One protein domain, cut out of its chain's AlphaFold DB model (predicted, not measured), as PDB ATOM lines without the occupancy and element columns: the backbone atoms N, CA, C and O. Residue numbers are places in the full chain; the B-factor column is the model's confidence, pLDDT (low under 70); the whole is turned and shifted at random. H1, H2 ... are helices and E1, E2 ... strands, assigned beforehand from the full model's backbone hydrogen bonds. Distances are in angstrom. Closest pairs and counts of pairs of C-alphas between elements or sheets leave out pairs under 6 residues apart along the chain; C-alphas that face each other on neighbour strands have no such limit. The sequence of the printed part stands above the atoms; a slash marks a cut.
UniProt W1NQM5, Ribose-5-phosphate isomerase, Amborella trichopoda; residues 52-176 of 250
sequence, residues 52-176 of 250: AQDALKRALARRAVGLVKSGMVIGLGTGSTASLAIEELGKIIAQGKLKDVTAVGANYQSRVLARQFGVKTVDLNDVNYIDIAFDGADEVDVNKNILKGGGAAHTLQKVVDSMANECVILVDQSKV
ATOM      1  N   ALA A  52     146.189 100.984 129.508       81.38
ATOM      2  CA  ALA A  52     146.206 101.218 130.947       81.38
ATOM      3  C   ALA A  52     145.877 102.683 131.279       81.38
ATOM      4  O   ALA A  52     145.163 102.957 132.249       81.38
ATOM      5  N   GLN A  53     146.350 103.628 130.463       80.56
ATOM      6  CA  GLN A  53     146.038 105.047 130.617       80.56
ATOM      7  C   GLN A  53     144.551 105.332 130.359       80.56
ATOM      8  O   GLN A  53     143.915 106.046 131.140       80.56
ATOM      9  N   ASP A  54     143.963 104.731 129.329       84.94
ATOM     10  CA  ASP A  54     142.536 104.881 129.034       84.94
ATOM     11  C   ASP A  54     141.651 104.266 130.123       84.94
ATOM     12  O   ASP A  54     140.644 104.863 130.527       84.94
ATOM     13  N   ALA A  55     142.052 103.124 130.689       87.44
ATOM     14  CA  ALA A  55     141.369 102.531 131.836       87.44
ATOM     15  C   ALA A  55     141.378 103.467 133.060       87.44
ATOM     16  O   ALA A  55     140.352 103.603 133.740       87.44
ATOM     17  N   LEU A  56     142.501 104.152 133.321       87.31
ATOM     18  CA  LEU A  56     142.612 105.155 134.386       87.31
ATOM     19  C   LEU A  56     141.706 106.361 134.123       87.31
ATOM     20  O   LEU A  56     140.953 106.759 135.015       87.31
ATOM     21  N   LYS A  57     141.711 106.909 132.902       87.81
ATOM     22  CA  LYS A  57     140.827 108.023 132.527       87.81
ATOM     23  C   LYS A  57     139.353 107.648 132.683       87.81
ATOM     24  O   LYS A  57     138.584 108.420 133.254       87.81
ATOM     25  N   ARG A  58     138.952 106.438 132.272       90.69
ATOM     26  CA  ARG A  58     137.565 105.966 132.436       90.69
ATOM     27  C   ARG A  58     137.203 105.741 133.908       90.69
ATOM     28  O   ARG A  58     136.072 106.003 134.313       90.69
ATOM     29  N   ALA A  59     138.140 105.289 134.740       91.06
ATOM     30  CA  ALA A  59     137.918 105.173 136.181       91.06
ATOM     31  C   ALA A  59     137.766 106.547 136.864       91.06
ATOM     32  O   ALA A  59     136.891 106.696 137.721       91.06
ATOM     33  N   LEU A  60     138.554 107.553 136.455       90.44
ATOM     34  CA  LEU A  60     138.385 108.946 136.889       90.44
ATOM     35  C   LEU A  60     137.014 109.485 136.486       90.44
ATOM     36  O   LEU A  60     136.297 110.000 137.339       90.44
ATOM     37  N   ALA A  61     136.624 109.290 135.224       91.12
ATOM     38  CA  ALA A  61     135.319 109.679 134.705       91.12
ATOM     39  C   ALA A  61     134.166 109.085 135.531       91.12
ATOM     40  O   ALA A  61     133.312 109.823 136.013       91.12
ATOM     41  N   ARG A  62     134.174 107.771 135.801       93.38
ATOM     42  CA  ARG A  62     133.145 107.132 136.646       93.38
ATOM     43  C   ARG A  62     133.086 107.716 138.055       93.38
ATOM     44  O   ARG A  62     132.001 107.924 138.592       93.38
ATOM     45  N   ARG A  63     134.245 107.981 138.665       93.25
ATOM     46  CA  ARG A  63     134.314 108.580 140.006       93.25
ATOM     47  C   ARG A  63     133.770 110.008 140.014       93.25
ATOM     48  O   ARG A  63     133.099 110.377 140.969       93.25
ATOM     49  N   ALA A  64     134.060 110.774 138.968       92.31
ATOM     50  CA  ALA A  64     133.572 112.130 138.779       92.31
ATOM     51  C   ALA A  64     132.042 112.149 138.658       92.31
ATOM     52  O   ALA A  64     131.368 112.805 139.446       92.31
ATOM     53  N   VAL A  65     131.487 111.326 137.763       93.81
ATOM     54  CA  VAL A  65     130.033 111.219 137.560       93.81
ATOM     55  C   VAL A  65     129.311 110.738 138.825       93.81
ATOM     56  O   VAL A  65     128.195 111.168 139.089       93.81
ATOM     57  N   GLY A  66     129.954 109.921 139.667       95.19
ATOM     58  CA  GLY A  66     129.408 109.522 140.970       95.19
ATOM     59  C   GLY A  66     129.173 110.671 141.965       95.19
ATOM     60  O   GLY A  66     128.524 110.453 142.986       95.19
ATOM     61  N   LEU A  67     129.686 111.877 141.696       95.56
ATOM     62  CA  LEU A  67     129.408 113.087 142.482       95.56
ATOM     63  C   LEU A  67     128.128 113.807 142.032       95.56
ATOM     64  O   LEU A  67     127.599 114.630 142.781       95.56
ATOM     65  N   VAL A  68     127.627 113.503 140.831       96.88
ATOM     66  CA  VAL A  68     126.442 114.142 140.253       96.88
ATOM     67  C   VAL A  68     125.181 113.627 140.937       96.88
ATOM     68  O   VAL A  68     125.025 112.432 141.191       96.88
ATOM     69  N   LYS A  69     124.254 114.542 141.209       97.56
ATOM     70  CA  LYS A  69     122.920 114.262 141.742       97.56
ATOM     71  C   LYS A  69     121.864 114.748 140.756       97.56
ATOM     72  O   LYS A  69     122.120 115.641 139.950       97.56
ATOM     73  N   SER A  70     120.671 114.164 140.832       97.50
ATOM     74  CA  SER A  70     119.527 114.628 140.046       97.50
ATOM     75  C   SER A  70     119.241 116.110 140.307       97.50
ATOM     76  O   SER A  70     119.386 116.571 141.440       97.50
ATOM     77  N   GLY A  71     118.841 116.840 139.266       97.25
ATOM     78  CA  GLY A  71     118.557 118.277 139.328       97.25
ATOM     79  C   GLY A  71     119.780 119.198 139.259       97.25
ATOM     80  O   GLY A  71     119.603 120.413 139.257       97.25
ATOM     81  N   MET A  72     121.007 118.663 139.212       97.75
ATOM     82  CA  MET A  72     122.214 119.495 139.138       97.75
ATOM     83  C   MET A  72     122.404 120.152 137.766       97.75
ATOM     84  O   MET A  72     122.186 119.529 136.719       97.75
ATOM     85  N   VAL A  73     122.918 121.383 137.788       98.00
ATOM     86  CA  VAL A  73     123.541 122.047 136.640       98.00
ATOM     87  C   VAL A  73     125.029 121.718 136.644       98.00
ATOM     88  O   VAL A  73     125.741 122.037 137.596       98.00
ATOM     89  N   ILE A  74     125.515 121.082 135.583       97.38
ATOM     90  CA  ILE A  74     126.898 120.613 135.497       97.38
ATOM     91  C   ILE A  74     127.698 121.371 134.437       97.38
ATOM     92  O   ILE A  74     127.221 121.612 133.330       97.38
ATOM     93  N   GLY A  75     128.940 121.712 134.757       96.31
ATOM     94  CA  GLY A  75     129.922 122.226 133.812       96.31
ATOM     95  C   GLY A  75     130.668 121.078 133.139       96.31
ATOM     96  O   GLY A  75     131.234 120.216 133.815       96.31
ATOM     97  N   LEU A  76     130.683 121.060 131.811       93.06
ATOM     98  CA  LEU A  76     131.420 120.084 131.016       93.06
ATOM     99  C   LEU A  76     132.654 120.748 130.408       93.06
ATOM    100  O   LEU A  76     132.545 121.581 129.507       93.06
ATOM    101  N   GLY A  77     133.821 120.370 130.920       85.94
ATOM    102  CA  GLY A  77     135.120 120.788 130.415       85.94
ATOM    103  C   GLY A  77     135.503 120.110 129.100       85.94
ATOM    104  O   GLY A  77     134.661 119.589 128.364       85.94
ATOM    105  N   THR A  78     136.802 120.107 128.795       77.44
ATOM    106  CA  THR A  78     137.319 119.602 127.513       77.44
ATOM    107  C   THR A  78     138.400 118.537 127.692       77.44
ATOM    108  O   THR A  78     138.944 118.328 128.779       77.44
ATOM    109  N   GLY A  79     138.701 117.829 126.601       79.38
ATOM    110  CA  GLY A  79     139.746 116.807 126.548       79.38
ATOM    111  C   GLY A  79     139.246 115.383 126.791       79.38
ATOM    112  O   GLY A  79     138.109 115.147 127.196       79.38
ATOM    113  N   SER A  80     140.127 114.408 126.542       84.19
ATOM    114  CA  SER A  80     139.762 112.983 126.489       84.19
ATOM    115  C   SER A  80     139.104 112.467 127.772       84.19
ATOM    116  O   SER A  80     138.206 111.637 127.719       84.19
ATOM    117  N   THR A  81     139.539 112.951 128.939       86.50
ATOM    118  CA  THR A  81     139.001 112.492 130.229       86.50
ATOM    119  C   THR A  81     137.623 113.091 130.517       86.50
ATOM    120  O   THR A  81     136.749 112.385 131.014       86.50
ATOM    121  N   ALA A  82     137.404 114.363 130.163       86.38
ATOM    122  CA  ALA A  82     136.098 115.010 130.285       86.38
ATOM    123  C   ALA A  82     135.076 114.375 129.328       86.38
ATOM    124  O   ALA A  82     133.956 114.084 129.742       86.38
ATOM    125  N   SER A  83     135.481 114.048 128.093       88.94
ATOM    126  CA  SER A  83     134.632 113.317 127.143       88.94
ATOM    127  C   SER A  83     134.149 111.979 127.706       88.94
ATOM    128  O   SER A  83     132.962 111.677 127.639       88.94
ATOM    129  N   LEU A  84     135.031 111.213 128.358       91.88
ATOM    130  CA  LEU A  84     134.643 109.964 129.024       91.88
ATOM    131  C   LEU A  84     133.656 110.195 130.180       91.88
ATOM    132  O   LEU A  84     132.782 109.361 130.405       91.88
ATOM    133  N   ALA A  85     133.759 111.310 130.912       92.12
ATOM    134  CA  ALA A  85     132.785 111.658 131.950       92.12
ATOM    135  C   ALA A  85     131.402 111.961 131.351       92.12
ATOM    136  O   ALA A  85     130.394 111.541 131.918       92.12
ATOM    137  N   ILE A  86     131.347 112.607 130.183       92.38
ATOM    138  CA  ILE A  86     130.101 112.851 129.441       92.38
ATOM    139  C   ILE A  86     129.448 111.527 129.016       92.38
ATOM    140  O   ILE A  86     128.250 111.342 129.238       92.38
ATOM    141  N   GLU A  87     130.226 110.582 128.471       93.75
ATOM    142  CA  GLU A  87     129.719 109.248 128.109       93.75
ATOM    143  C   GLU A  87     129.120 108.517 129.319       93.75
ATOM    144  O   GLU A  87     128.018 107.969 129.254       93.75
ATOM    145  N   GLU A  88     129.859 108.470 130.433       94.94
ATOM    146  CA  GLU A  88     129.427 107.770 131.646       94.94
ATOM    147  C   GLU A  88     128.190 108.430 132.269       94.94
ATOM    148  O   GLU A  88     127.284 107.728 132.718       94.94
ATOM    149  N   LEU A  89     128.097 109.762 132.230       95.00
ATOM    150  CA  LEU A  89     126.909 110.487 132.666       95.00
ATOM    151  C   LEU A  89     125.675 110.095 131.848       95.00
ATOM    152  O   LEU A  89     124.642 109.758 132.428       95.00
ATOM    153  N   GLY A  90     125.790 110.090 130.518       94.88
ATOM    154  CA  GLY A  90     124.695 109.695 129.635       94.88
ATOM    155  C   GLY A  90     124.195 108.280 129.903       94.88
ATOM    156  O   GLY A  90     122.990 108.055 129.989       94.88
ATOM    157  N   LYS A  91     125.108 107.327 130.141       95.44
ATOM    158  CA  LYS A  91     124.739 105.950 130.519       95.44
ATOM    159  C   LYS A  91     123.919 105.902 131.808       95.44
ATOM    160  O   LYS A  91     122.954 105.146 131.889       95.44
ATOM    161  N   ILE A  92     124.293 106.679 132.825       95.25
ATOM    162  CA  ILE A  92     123.590 106.696 134.116       95.25
ATOM    163  C   ILE A  92     122.213 107.365 133.989       95.25
ATOM    164  O   ILE A  92     121.246 106.882 134.587       95.25
ATOM    165  N   ILE A  93     122.100 108.420 133.176       95.56
ATOM    166  CA  ILE A  93     120.818 109.065 132.848       95.56
ATOM    167  C   ILE A  93     119.911 108.094 132.082       95.56
ATOM    168  O   ILE A  93     118.758 107.912 132.465       95.56
ATOM    169  N   ALA A  94     120.433 107.392 131.072       95.19
ATOM    170  CA  ALA A  94     119.679 106.404 130.295       95.19
ATOM    171  C   ALA A  94     119.173 105.224 131.149       95.19
ATOM    172  O   ALA A  94     118.115 104.665 130.877       95.19
ATOM    173  N   GLN A  95     119.893 104.870 132.218       96.19
ATOM    174  CA  GLN A  95     119.458 103.875 133.208       96.19
ATOM    175  C   GLN A  95     118.389 104.404 134.185       96.19
ATOM    176  O   GLN A  95     117.960 103.665 135.071       96.19
ATOM    177  N   GLY A  96     117.993 105.677 134.093       94.44
ATOM    178  CA  GLY A  96     117.012 106.312 134.978       94.44
ATOM    179  C   GLY A  96     117.519 106.614 136.393       94.44
ATOM    180  O   GLY A  96     116.722 106.960 137.265       94.44
ATOM    181  N   LYS A  97     118.833 106.483 136.635       95.88
ATOM    182  CA  LYS A  97     119.463 106.694 137.953       95.88
ATOM    183  C   LYS A  97     119.719 108.168 138.268       95.88
ATOM    184  O   LYS A  97     119.784 108.529 139.438       95.88
ATOM    185  N   LEU A  98     119.854 109.001 137.238       96.12
ATOM    186  CA  LEU A  98     119.932 110.457 137.340       96.12
ATOM    187  C   LEU A  98     118.815 111.080 136.507       96.12
ATOM    188  O   LEU A  98     118.540 110.625 135.398       96.12
ATOM    189  N   LYS A  99     118.178 112.113 137.054       95.38
ATOM    190  CA  LYS A  99     117.071 112.841 136.421       95.38
ATOM    191  C   LYS A  99     117.337 114.338 136.469       95.38
ATOM    192  O   LYS A  99     118.051 114.804 137.352       95.38
ATOM    193  N   ASP A 100     116.769 115.071 135.519       95.06
ATOM    194  CA  ASP A 100     116.774 116.540 135.500       95.06
ATOM    195  C   ASP A 100     118.174 117.177 135.575       95.06
ATOM    196  O   ASP A 100     118.340 118.296 136.050       95.06
ATOM    197  N   VAL A 101     119.199 116.465 135.098       96.69
ATOM    198  CA  VAL A 101     120.560 117.000 134.974       96.69
ATOM    199  C   VAL A 101     120.633 117.867 133.724       96.69
ATOM    200  O   VAL A 101     120.234 117.441 132.638       96.69
ATOM    201  N   THR A 102     121.168 119.075 133.874       96.62
ATOM    202  CA  THR A 102     121.390 120.007 132.764       96.62
ATOM    203  C   THR A 102     122.870 120.340 132.667       96.62
ATOM    204  O   THR A 102     123.515 120.577 133.679       96.62
ATOM    205  N   ALA A 103     123.419 120.360 131.459       96.50
ATOM    206  CA  ALA A 103     124.836 120.574 131.220       96.50
ATOM    207  C   ALA A 103     125.131 121.891 130.490       96.50
ATOM    208  O   ALA A 103     124.435 122.274 129.551       96.50
ATOM    209  N   VAL A 104     126.229 122.531 130.877       95.88
ATOM    210  CA  VAL A 104     126.809 123.708 130.229       95.88
ATOM    211  C   VAL A 104     128.188 123.314 129.716       95.88
ATOM    212  O   VAL A 104     129.064 122.949 130.497       95.88
ATOM    213  N   GLY A 105     128.372 123.321 128.397       90.12
ATOM    214  CA  GLY A 105     129.629 122.901 127.775       90.12
ATOM    215  C   GLY A 105     130.577 124.065 127.525       90.12
ATOM    216  O   GLY A 105     130.183 125.057 126.911       90.12
ATOM    217  N   ALA A 106     131.837 123.902 127.929       82.88
ATOM    218  CA  ALA A 106     132.906 124.879 127.728       82.88
ATOM    219  C   ALA A 106     133.358 125.013 126.259       82.88
ATOM    220  O   ALA A 106     134.167 125.879 125.945       82.88
ATOM    221  N   ASN A 107     132.866 124.166 125.350       81.00
ATOM    222  CA  ASN A 107     133.080 124.281 123.905       81.00
ATOM    223  C   ASN A 107     131.968 123.574 123.112       81.00
ATOM    224  O   ASN A 107     131.147 122.844 123.673       81.00
ATOM    225  N   TYR A 108     131.955 123.755 121.793       81.31
ATOM    226  CA  TYR A 108     130.976 123.112 120.917       81.31
ATOM    227  C   TYR A 108     131.023 121.578 120.997       81.31
ATOM    228  O   TYR A 108     129.984 120.925 121.110       81.31
ATOM    229  N   GLN A 109     132.222 120.993 121.011       82.88
ATOM    230  CA  GLN A 109     132.423 119.542 120.986       82.88
ATOM    231  C   GLN A 109     131.814 118.853 122.217       82.88
ATOM    232  O   GLN A 109     131.126 117.843 122.076       82.88
ATOM    233  N   SER A 110     132.005 119.414 123.415       86.38
ATOM    234  CA  SER A 110     131.407 118.897 124.655       86.38
ATOM    235  C   SER A 110     129.880 118.986 124.625       86.38
ATOM    236  O   SER A 110     129.210 118.027 125.009       86.38
ATOM    237  N   ARG A 111     129.313 120.085 124.101       89.75
ATOM    238  CA  ARG A 111     127.854 120.249 123.945       89.75
ATOM    239  C   ARG A 111     127.264 119.214 122.989       89.75
ATOM    240  O   ARG A 111     126.210 118.650 123.281       89.75
ATOM    241  N   VAL A 112     127.928 118.958 121.861       90.19
ATOM    242  CA  VAL A 112     127.502 117.943 120.882       90.19
ATOM    243  C   VAL A 112     127.570 116.546 121.486       90.19
ATOM    244  O   VAL A 112     126.579 115.820 121.429       90.19
ATOM    245  N   LEU A 113     128.694 116.193 122.117       91.31
ATOM    246  CA  LEU A 113     128.870 114.887 122.749       91.31
ATOM    247  C   LEU A 113     127.812 114.646 123.835       91.31
ATOM    248  O   LEU A 113     127.185 113.593 123.873       91.31
ATOM    249  N   ALA A 114     127.543 115.645 124.675       93.44
ATOM    250  CA  ALA A 114     126.515 115.562 125.707       93.44
ATOM    251  C   ALA A 114     125.127 115.261 125.117       93.44
ATOM    252  O   ALA A 114     124.447 114.343 125.580       93.44
ATOM    253  N   ARG A 115     124.742 115.958 124.040       93.88
ATOM    254  CA  ARG A 115     123.468 115.716 123.344       93.88
ATOM    255  C   ARG A 115     123.393 114.317 122.734       93.88
ATOM    256  O   ARG A 115     122.350 113.678 122.843       93.88
ATOM    257  N   GLN A 116     124.483 113.820 122.141       94.81
ATOM    258  CA  GLN A 116     124.548 112.455 121.589       94.81
ATOM    259  C   GLN A 116     124.279 111.383 122.653       94.81
ATOM    260  O   GLN A 116     123.676 110.355 122.361       94.81
ATOM    261  N   PHE A 117     124.685 111.646 123.893       93.75
ATOM    262  CA  PHE A 117     124.480 110.765 125.038       93.75
ATOM    263  C   PHE A 117     123.192 111.056 125.830       93.75
ATOM    264  O   PHE A 117     123.014 110.535 126.931       93.75
ATOM    265  N   GLY A 118     122.282 111.868 125.282       91.88
ATOM    266  CA  GLY A 118     120.983 112.169 125.894       91.88
ATOM    267  C   GLY A 118     121.044 113.130 127.084       91.88
ATOM    268  O   GLY A 118     120.072 113.247 127.827       91.88
ATOM    269  N   VAL A 119     122.164 113.829 127.283       94.44
ATOM    270  CA  VAL A 119     122.306 114.851 128.325       94.44
ATOM    271  C   VAL A 119     121.746 116.172 127.797       94.44
ATOM    272  O   VAL A 119     122.194 116.684 126.766       94.44
ATOM    273  N   LYS A 120     120.775 116.753 128.509       94.88
ATOM    274  CA  LYS A 120     120.236 118.079 128.182       94.88
ATOM    275  C   LYS A 120     121.343 119.122 128.315       94.88
ATOM    276  O   LYS A 120     121.989 119.193 129.356       94.88
ATOM    277  N   THR A 121     121.522 119.962 127.298       95.75
ATOM    278  CA  THR A 121     122.456 121.095 127.348       95.75
ATOM    279  C   THR A 121     121.731 122.428 127.225       95.75
ATOM    280  O   THR A 121     120.705 122.512 126.549       95.75
ATOM    281  N   VAL A 122     122.270 123.457 127.873       95.31
ATOM    282  CA  VAL A 122     121.800 124.853 127.812       95.31
ATOM    283  C   VAL A 122     122.972 125.789 127.530       95.31
ATOM    284  O   VAL A 122     124.133 125.374 127.632       95.31
ATOM    285  N   ASP A 123     122.673 127.026 127.138       92.75
ATOM    286  CA  ASP A 123     123.699 128.045 126.957       92.75
ATOM    287  C   ASP A 123     124.256 128.510 128.310       92.75
ATOM    288  O   ASP A 123     123.568 128.486 129.333       92.75
ATOM    289  N   LEU A 124     125.516 128.944 128.317       91.75
ATOM    290  CA  LEU A 124     126.152 129.506 129.506       91.75
ATOM    291  C   LEU A 124     125.429 130.771 129.994       91.75
ATOM    292  O   LEU A 124     125.364 131.008 131.197       91.75
ATOM    293  N   ASN A 125     124.865 131.556 129.075       92.88
ATOM    294  CA  ASN A 125     124.112 132.768 129.396       92.88
ATOM    295  C   ASN A 125     122.730 132.477 130.004       92.88
ATOM    296  O   ASN A 125     122.133 133.370 130.601       92.88
ATOM    297  N   ASP A 126     122.232 131.242 129.891       95.31
ATOM    298  CA  ASP A 126     120.916 130.838 130.397       95.31
ATOM    299  C   ASP A 126     120.972 130.291 131.837       95.31
ATOM    300  O   ASP A 126     119.955 129.855 132.384       95.31
ATOM    301  N   VAL A 127     122.154 130.281 132.466       94.50
ATOM    302  CA  VAL A 127     122.350 129.766 133.826       94.50
ATOM    303  C   VAL A 127     122.935 130.818 134.762       94.50
ATOM    304  O   VAL A 127     123.840 131.571 134.419       94.50
ATOM    305  N   ASN A 128     122.456 130.820 136.008       93.69
ATOM    306  CA  ASN A 128     122.956 131.721 137.053       93.69
ATOM    307  C   ASN A 128     124.003 131.063 137.966       93.69
ATOM    308  O   ASN A 128     124.691 131.749 138.720       93.69
ATOM    309  N   TYR A 129     124.106 129.733 137.939       93.88
ATOM    310  CA  TYR A 129     125.030 128.958 138.760       93.88
ATOM    311  C   TYR A 129     125.359 127.622 138.090       93.88
ATOM    312  O   TYR A 129     124.615 127.143 137.235       93.88
ATOM    313  N   ILE A 130     126.470 127.018 138.510       97.75
ATOM    314  CA  ILE A 130     126.850 125.648 138.171       97.75
ATOM    315  C   ILE A 130     127.118 124.918 139.492       97.75
ATOM    316  O   ILE A 130     127.828 125.427 140.357       97.75
ATOM    317  N   ASP A 131     126.534 123.738 139.690       97.69
ATOM    318  CA  ASP A 131     126.729 122.963 140.919       97.69
ATOM    319  C   ASP A 131     128.113 122.319 140.940       97.69
ATOM    320  O   ASP A 131     128.864 122.455 141.906       97.69
ATOM    321  N   ILE A 132     128.463 121.642 139.848       96.69
ATOM    322  CA  ILE A 132     129.726 120.924 139.717       96.69
ATOM    323  C   ILE A 132     130.260 121.024 138.290       96.69
ATOM    324  O   ILE A 132     129.513 120.823 137.340       96.69
ATOM    325  N   ALA A 133     131.547 121.314 138.124       94.94
ATOM    326  CA  ALA A 133     132.232 121.263 136.835       94.94
ATOM    327  C   ALA A 133     133.265 120.135 136.816       94.94
ATOM    328  O   ALA A 133     133.957 119.909 137.807       94.94
ATOM    329  N   PHE A 134     133.384 119.446 135.683       93.12
ATOM    330  CA  PHE A 134     134.424 118.446 135.441       93.12
ATOM    331  C   PHE A 134     135.329 118.912 134.315       93.12
ATOM    332  O   PHE A 134     134.856 119.093 133.194       93.12
ATOM    333  N   ASP A 135     136.626 119.041 134.577       90.38
ATOM    334  CA  ASP A 135     137.573 119.472 133.551       90.38
ATOM    335  C   ASP A 135     138.946 118.806 133.710       90.38
ATOM    336  O   ASP A 135     139.282 118.267 134.762       90.38
ATOM    337  N   GLY A 136     139.746 118.803 132.647       88.88
ATOM    338  CA  GLY A 136     141.139 118.359 132.679       88.88
ATOM    339  C   GLY A 136     142.111 119.482 133.041       88.88
ATOM    340  O   GLY A 136     141.732 120.644 133.191       88.88
ATOM    341  N   ALA A 137     143.397 119.150 133.112       90.69
ATOM    342  CA  ALA A 137     144.483 120.126 133.123       90.69
ATOM    343  C   ALA A 137     145.678 119.605 132.317       90.69
ATOM    344  O   ALA A 137     145.857 118.392 132.173       90.69
ATOM    345  N   ASP A 138     146.474 120.530 131.791       89.44
ATOM    346  CA  ASP A 138     147.726 120.219 131.106       89.44
ATOM    347  C   ASP A 138     148.852 119.983 132.117       89.44
ATOM    348  O   ASP A 138     149.644 119.061 131.931       89.44
ATOM    349  N   GLU A 139     148.855 120.742 133.219       91.19
ATOM    350  CA  GLU A 139     149.710 120.519 134.386       91.19
ATOM    351  C   GLU A 139     148.988 120.864 135.694       91.19
ATOM    352  O   GLU A 139     148.096 121.718 135.727       91.19
ATOM    353  N   VAL A 140     149.413 120.230 136.785       94.25
ATOM    354  CA  VAL A 140     148.981 120.498 138.158       94.25
ATOM    355  C   VAL A 140     150.206 120.527 139.064       94.25
ATOM    356  O   VAL A 140     150.971 119.564 139.084       94.25
ATOM    357  N   ASP A 141     150.391 121.606 139.822       90.88
ATOM    358  CA  ASP A 141     151.509 121.711 140.765       90.88
ATOM    359  C   ASP A 141     151.174 121.167 142.168       90.88
ATOM    360  O   ASP A 141     150.037 120.797 142.483       90.88
ATOM    361  N   VAL A 142     152.179 121.143 143.048       89.69
ATOM    362  CA  VAL A 142     152.048 120.687 144.446       89.69
ATOM    363  C   VAL A 142     151.065 121.518 145.280       89.69
ATOM    364  O   VAL A 142     150.516 121.020 146.262       89.69
ATOM    365  N   ASN A 143     150.806 122.761 144.872       87.25
ATOM    366  CA  ASN A 143     149.862 123.672 145.514       87.25
ATOM    367  C   ASN A 143     148.449 123.558 144.921       87.25
ATOM    368  O   ASN A 143     147.551 124.288 145.340       87.25
ATOM    369  N   LYS A 144     148.231 122.623 143.984       88.25
ATOM    370  CA  LYS A 144     146.985 122.436 143.224       88.25
ATOM    371  C   LYS A 144     146.637 123.631 142.330       88.25
ATOM    372  O   LYS A 144     145.473 123.789 141.950       88.25
ATOM    373  N   ASN A 145     147.620 124.450 141.964       89.75
ATOM    374  CA  ASN A 145     147.469 125.340 140.823       89.75
ATOM    375  C   ASN A 145     147.438 124.491 139.554       89.75
ATOM    376  O   ASN A 145     148.066 123.434 139.483       89.75
ATOM    377  N   ILE A 146     146.699 124.960 138.554       92.06
ATOM    378  CA  ILE A 146     146.498 124.227 137.307       92.06
ATOM    379  C   ILE A 146     146.889 125.095 136.119       92.06
ATOM    380  O   ILE A 146     146.558 126.282 136.071       92.06
ATOM    381  N   LEU A 147     147.555 124.482 135.147       88.19
ATOM    382  CA  LEU A 147     147.783 125.047 133.825       88.19
ATOM    383  C   LEU A 147     146.814 124.375 132.852       88.19
ATOM    384  O   LEU A 147     146.687 123.150 132.821       88.19
ATOM    385  N   LYS A 148     146.106 125.196 132.076       86.94
ATOM    386  CA  LYS A 148     145.180 124.778 131.018       86.94
ATOM    387  C   LYS A 148     145.460 125.594 129.767       86.94
ATOM    388  O   LYS A 148     145.834 126.763 129.870       86.94
ATOM    389  N   GLY A 149     145.213 125.012 128.604       82.25
ATOM    390  CA  GLY A 149     145.418 125.707 127.342       82.25
ATOM    391  C   GLY A 149     145.640 124.822 126.131       82.25
ATOM    392  O   GLY A 149     145.403 125.286 125.019       82.25
ATOM    393  N   GLY A 150     146.033 123.562 126.317       81.31
ATOM    394  CA  GLY A 150     146.421 122.680 125.218       81.31
ATOM    395  C   GLY A 150     145.320 122.397 124.203       81.31
ATOM    396  O   GLY A 150     145.614 122.166 123.038       81.31
ATOM    397  N   GLY A 151     144.055 122.473 124.625       78.81
ATOM    398  CA  GLY A 151     142.891 122.327 123.749       78.81
ATOM    399  C   GLY A 151     142.296 123.639 123.231       78.81
ATOM    400  O   GLY A 151     141.191 123.599 122.707       78.81
ATOM    401  N   ALA A 152     142.952 124.788 123.446       80.88
ATOM    402  CA  ALA A 152     142.508 126.110 122.981       80.88
ATOM    403  C   ALA A 152     141.061 126.515 123.362       80.88
ATOM    404  O   ALA A 152     140.465 127.353 122.708       80.88
ATOM    405  N   ALA A 153     140.508 125.960 124.447       83.12
ATOM    406  CA  ALA A 153     139.164 126.279 124.957       83.12
ATOM    407  C   ALA A 153     139.199 126.950 126.345       83.12
ATOM    408  O   ALA A 153     138.203 127.013 127.069       83.12
ATOM    409  N   HIS A 154     140.381 127.404 126.761       87.44
ATOM    410  CA  HIS A 154     140.674 127.709 128.156       87.44
ATOM    411  C   HIS A 154     139.951 128.950 128.687       87.44
ATOM    412  O   HIS A 154     139.794 129.064 129.902       87.44
ATOM    413  N   THR A 155     139.490 129.861 127.827       86.88
ATOM    414  CA  THR A 155     138.663 130.999 128.250       86.88
ATOM    415  C   THR A 155     137.307 130.534 128.760       86.88
ATOM    416  O   THR A 155     137.003 130.732 129.937       86.88
ATOM    417  N   LEU A 156     136.523 129.834 127.935       88.50
ATOM    418  CA  LEU A 156     135.213 129.330 128.354       88.50
ATOM    419  C   LEU A 156     135.320 128.277 129.463       88.50
ATOM    420  O   LEU A 156     134.496 128.286 130.375       88.50
ATOM    421  N   GLN A 157     136.366 127.443 129.458       90.62
ATOM    422  CA  GLN A 157     136.653 126.535 130.577       90.62
ATOM    423  C   GLN A 157     136.789 127.295 131.897       90.62
ATOM    424  O   GLN A 157     136.115 126.961 132.863       90.62
ATOM    425  N   LYS A 158     137.594 128.368 131.935       90.88
ATOM    426  CA  LYS A 158     137.748 129.186 133.148       90.88
ATOM    427  C   LYS A 158     136.433 129.823 133.577       90.88
ATOM    428  O   LYS A 158     136.192 129.902 134.778       90.88
ATOM    429  N   VAL A 159     135.601 130.283 132.640       92.88
ATOM    430  CA  VAL A 159     134.294 130.864 132.984       92.88
ATOM    431  C   VAL A 159     133.405 129.803 133.638       92.88
ATOM    432  O   VAL A 159     132.972 130.010 134.771       92.88
ATOM    433  N   VAL A 160     133.230 128.642 132.997       94.06
ATOM    434  CA  VAL A 160     132.449 127.507 133.524       94.06
ATOM    435  C   VAL A 160     132.983 127.039 134.883       94.06
ATOM    436  O   VAL A 160     132.227 126.970 135.852       94.06
ATOM    437  N   ASP A 161     134.292 126.798 134.992       92.94
ATOM    438  CA  ASP A 161     134.951 126.381 136.234       92.94
ATOM    439  C   ASP A 161     134.778 127.413 137.351       92.94
ATOM    440  O   ASP A 161     134.621 127.057 138.518       92.94
ATOM    441  N   SER A 162     134.818 128.706 137.013       92.25
ATOM    442  CA  SER A 162     134.654 129.779 137.993       92.25
ATOM    443  C   SER A 162     133.222 129.893 138.499       92.25
ATOM    444  O   SER A 162     133.039 130.270 139.655       92.25
ATOM    445  N   MET A 163     132.226 129.563 137.670       95.38
ATOM    446  CA  MET A 163     130.805 129.574 138.029       95.38
ATOM    447  C   MET A 163     130.392 128.359 138.868       95.38
ATOM    448  O   MET A 163     129.340 128.405 139.505       95.38
ATOM    449  N   ALA A 164     131.209 127.303 138.893       96.00
ATOM    450  CA  ALA A 164     130.925 126.077 139.624       96.00
ATOM    451  C   ALA A 164     131.138 126.207 141.143       96.00
ATOM    452  O   ALA A 164     132.150 126.742 141.600       96.00
ATOM    453  N   ASN A 165     130.213 125.658 141.938       95.38
ATOM    454  CA  ASN A 165     130.384 125.530 143.391       95.38
ATOM    455  C   ASN A 165     131.502 124.535 143.742       95.38
ATOM    456  O   ASN A 165     132.293 124.782 144.661       95.38
ATOM    457  N   GLU A 166     131.586 123.437 142.988       94.69
ATOM    458  CA  GLU A 166     132.696 122.484 143.020       94.69
ATOM    459  C   GLU A 166     133.296 122.334 141.614       94.69
ATOM    460  O   GLU A 166     132.623 121.915 140.680       94.69
ATOM    461  N   CYS A 167     134.579 122.646 141.441       92.81
ATOM    462  CA  CYS A 167     135.302 122.324 140.207       92.81
ATOM    463  C   CYS A 167     136.209 121.115 140.459       92.81
ATOM    464  O   CYS A 167     137.078 121.141 141.338       92.81
ATOM    465  N   VAL A 168     135.981 120.048 139.698       92.75
ATOM    466  CA  VAL A 168     136.637 118.755 139.836       92.75
ATOM    467  C   VAL A 168     137.606 118.541 138.679       92.75
ATOM    468  O   VAL A 168     137.208 118.256 137.549       92.75
ATOM    469  N   ILE A 169     138.898 118.635 138.988       91.69
ATOM    470  CA  ILE A 169     139.971 118.480 138.005       91.69
ATOM    471  C   ILE A 169     140.355 117.004 137.881       91.69
ATOM    472  O   ILE A 169     140.755 116.373 138.864       91.69
ATOM    473  N   LEU A 170     140.218 116.463 136.670       89.88
ATOM    474  CA  LEU A 170     140.447 115.066 136.309       89.88
ATOM    475  C   LEU A 170     141.805 114.915 135.623       89.88
ATOM    476  O   LEU A 170     141.937 115.157 134.421       89.88
ATOM    477  N   VAL A 171     142.813 114.481 136.375       87.69
ATOM    478  CA  VAL A 171     144.174 114.303 135.852       87.69
ATOM    479  C   VAL A 171     144.784 112.974 136.267       87.69
ATOM    480  O   VAL A 171     144.538 112.454 137.358       87.69
ATOM    481  N   ASP A 172     145.610 112.429 135.381       85.25
ATOM    482  CA  ASP A 172     146.499 111.322 135.700       85.25
ATOM    483  C   ASP A 172     147.857 111.830 136.225       85.25
ATOM    484  O   ASP A 172     148.150 113.027 136.210       85.25
ATOM    485  N   GLN A 173     148.687 110.913 136.726       85.56
ATOM    486  CA  GLN A 173     149.962 111.249 137.366       85.56
ATOM    487  C   GLN A 173     150.945 111.974 136.433       85.56
ATOM    488  O   GLN A 173     151.756 112.747 136.935       85.56
ATOM    489  N   SER A 174     150.859 111.777 135.110       86.19
ATOM    490  CA  SER A 174     151.743 112.450 134.144       86.19
ATOM    491  C   SER A 174     151.545 113.965 134.096       86.19
ATOM    492  O   SER A 174     152.420 114.682 133.623       86.19
ATOM    493  N   LYS A 175     150.410 114.463 134.598       89.50
ATOM    494  CA  LYS A 175     150.086 115.892 134.644       89.50
ATOM    495  C   LYS A 175     150.586 116.577 135.911       89.50
ATOM    496  O   LYS A 175     150.462 117.790 136.019       89.50
ATOM    497  N   VAL A 176     151.116 115.838 136.888       92.31
ATOM    498  CA  VAL A 176     151.599 116.426 138.142       92.31
ATOM    499  C   VAL A 176     153.056 116.844 138.002       92.31
ATOM    500  O   VAL A 176     153.919 116.013 137.727       92.31
TER     501      VAL A 176
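This is residues 52 to 176 of the 250 residues of the protein "Ribose-5-phosphate isomerase" of Amborella trichopoda (UniProt W1NQM5). A twisted sheet of four parallel strands makes the middle layer of three, with H1, H2 and H3 over one face and H4 alone over the other. On the three-helix face H1 covers the edge strand E4, H3 covers the other edge strand E2, and H2 lies between these two helices. The printed part has 125 residues, with four named helices and four named strands in the order H1 E1 H2 E2 H3 E3 H4 E4; the sheet's order is E2 E1 E3 E4, and the class is mixed, helices and strands. The whole is compact, with a radius of gyration of the C-alphas of 13.4 A, and its C-alphas span 37 by 34 by 23 A.

Start at H1, residues 52 to 65: it is on the sheet at a height of 9.7 A, over E4, residues 164 to 171, with the C-alphas of Leu 60 and Leu 170 closest at 6.5 A. H1 touches H2, residues 80 to 94, at a steep tilt of 50 degrees, the same way; the closest C-alphas, of Ala 61 and Ala 85, are 4.2 A apart. Look next at E1, residues 73 to 76, parallel to E2, residues 102 to 105, where N 74 and O 102 are 2.8 A apart, within hydrogen-bond range. E1, H2 and E2 form a strand-helix-strand unit, two parallel neighbour strands with a helix between them in the chain, and its crossover is right-handed. H2 touches H3, residues 108 to 116, at a shallow tilt of 27 degrees, the same way, and the C-alphas of Ile 86 and Ala 114 are closest at 5.8 A. E2, H3 and E3, residues 130 to 135, form a split unit with E1 between its strands in the sheet; its crossover is left-handed. Across E1 and E3, which are parallel, find N 75 and O 132 at 2.8 A, and across E3 and E4, also parallel, N 133 and O 166 at 2.8 A. H4, residues 154 to 163, is on the opposite face from H1 at a height of 8.5 A, over E1 and E3, with the C-alphas of Ile 130 and Met 163 the closest of H4 and E3 at 5.6 A. E3, H4 and E4 form a right-handed strand-helix-strand unit. In H1, H2, H3 and H4 every O i to N i+4 pair is within hydrogen-bond range.

Find C-alpha 52 at (146.206, 101.218, 130.947); from there H1 runs 20.1 A to C-alpha 65. E1 spans 9.9 A from 73 to 76, and H2 runs 21.5 A from C-alpha 80 at (139.762, 112.983, 126.489) to C-alpha 94. E2, 102 to 105, H3, 108 to 116, and E3, 130 to 135, follow. H4 runs 14.1 A from 154 to 163, and E4 runs 18.1 A from 164 to C-alpha 171 at (144.174, 114.303, 135.852).

The C-alphas of Gly 96 and Val 142 are the two farthest apart, at 39.0 A. The links H3 to E3, residues 117 to 129, and E3 to H4, residues 136 to 153, are long; in the second, residues 139 to 140 pair antiparallel with residues 146 to 147. The printed part has no cut, its mean pLDDT is 91.3, and no printed residue is under 70.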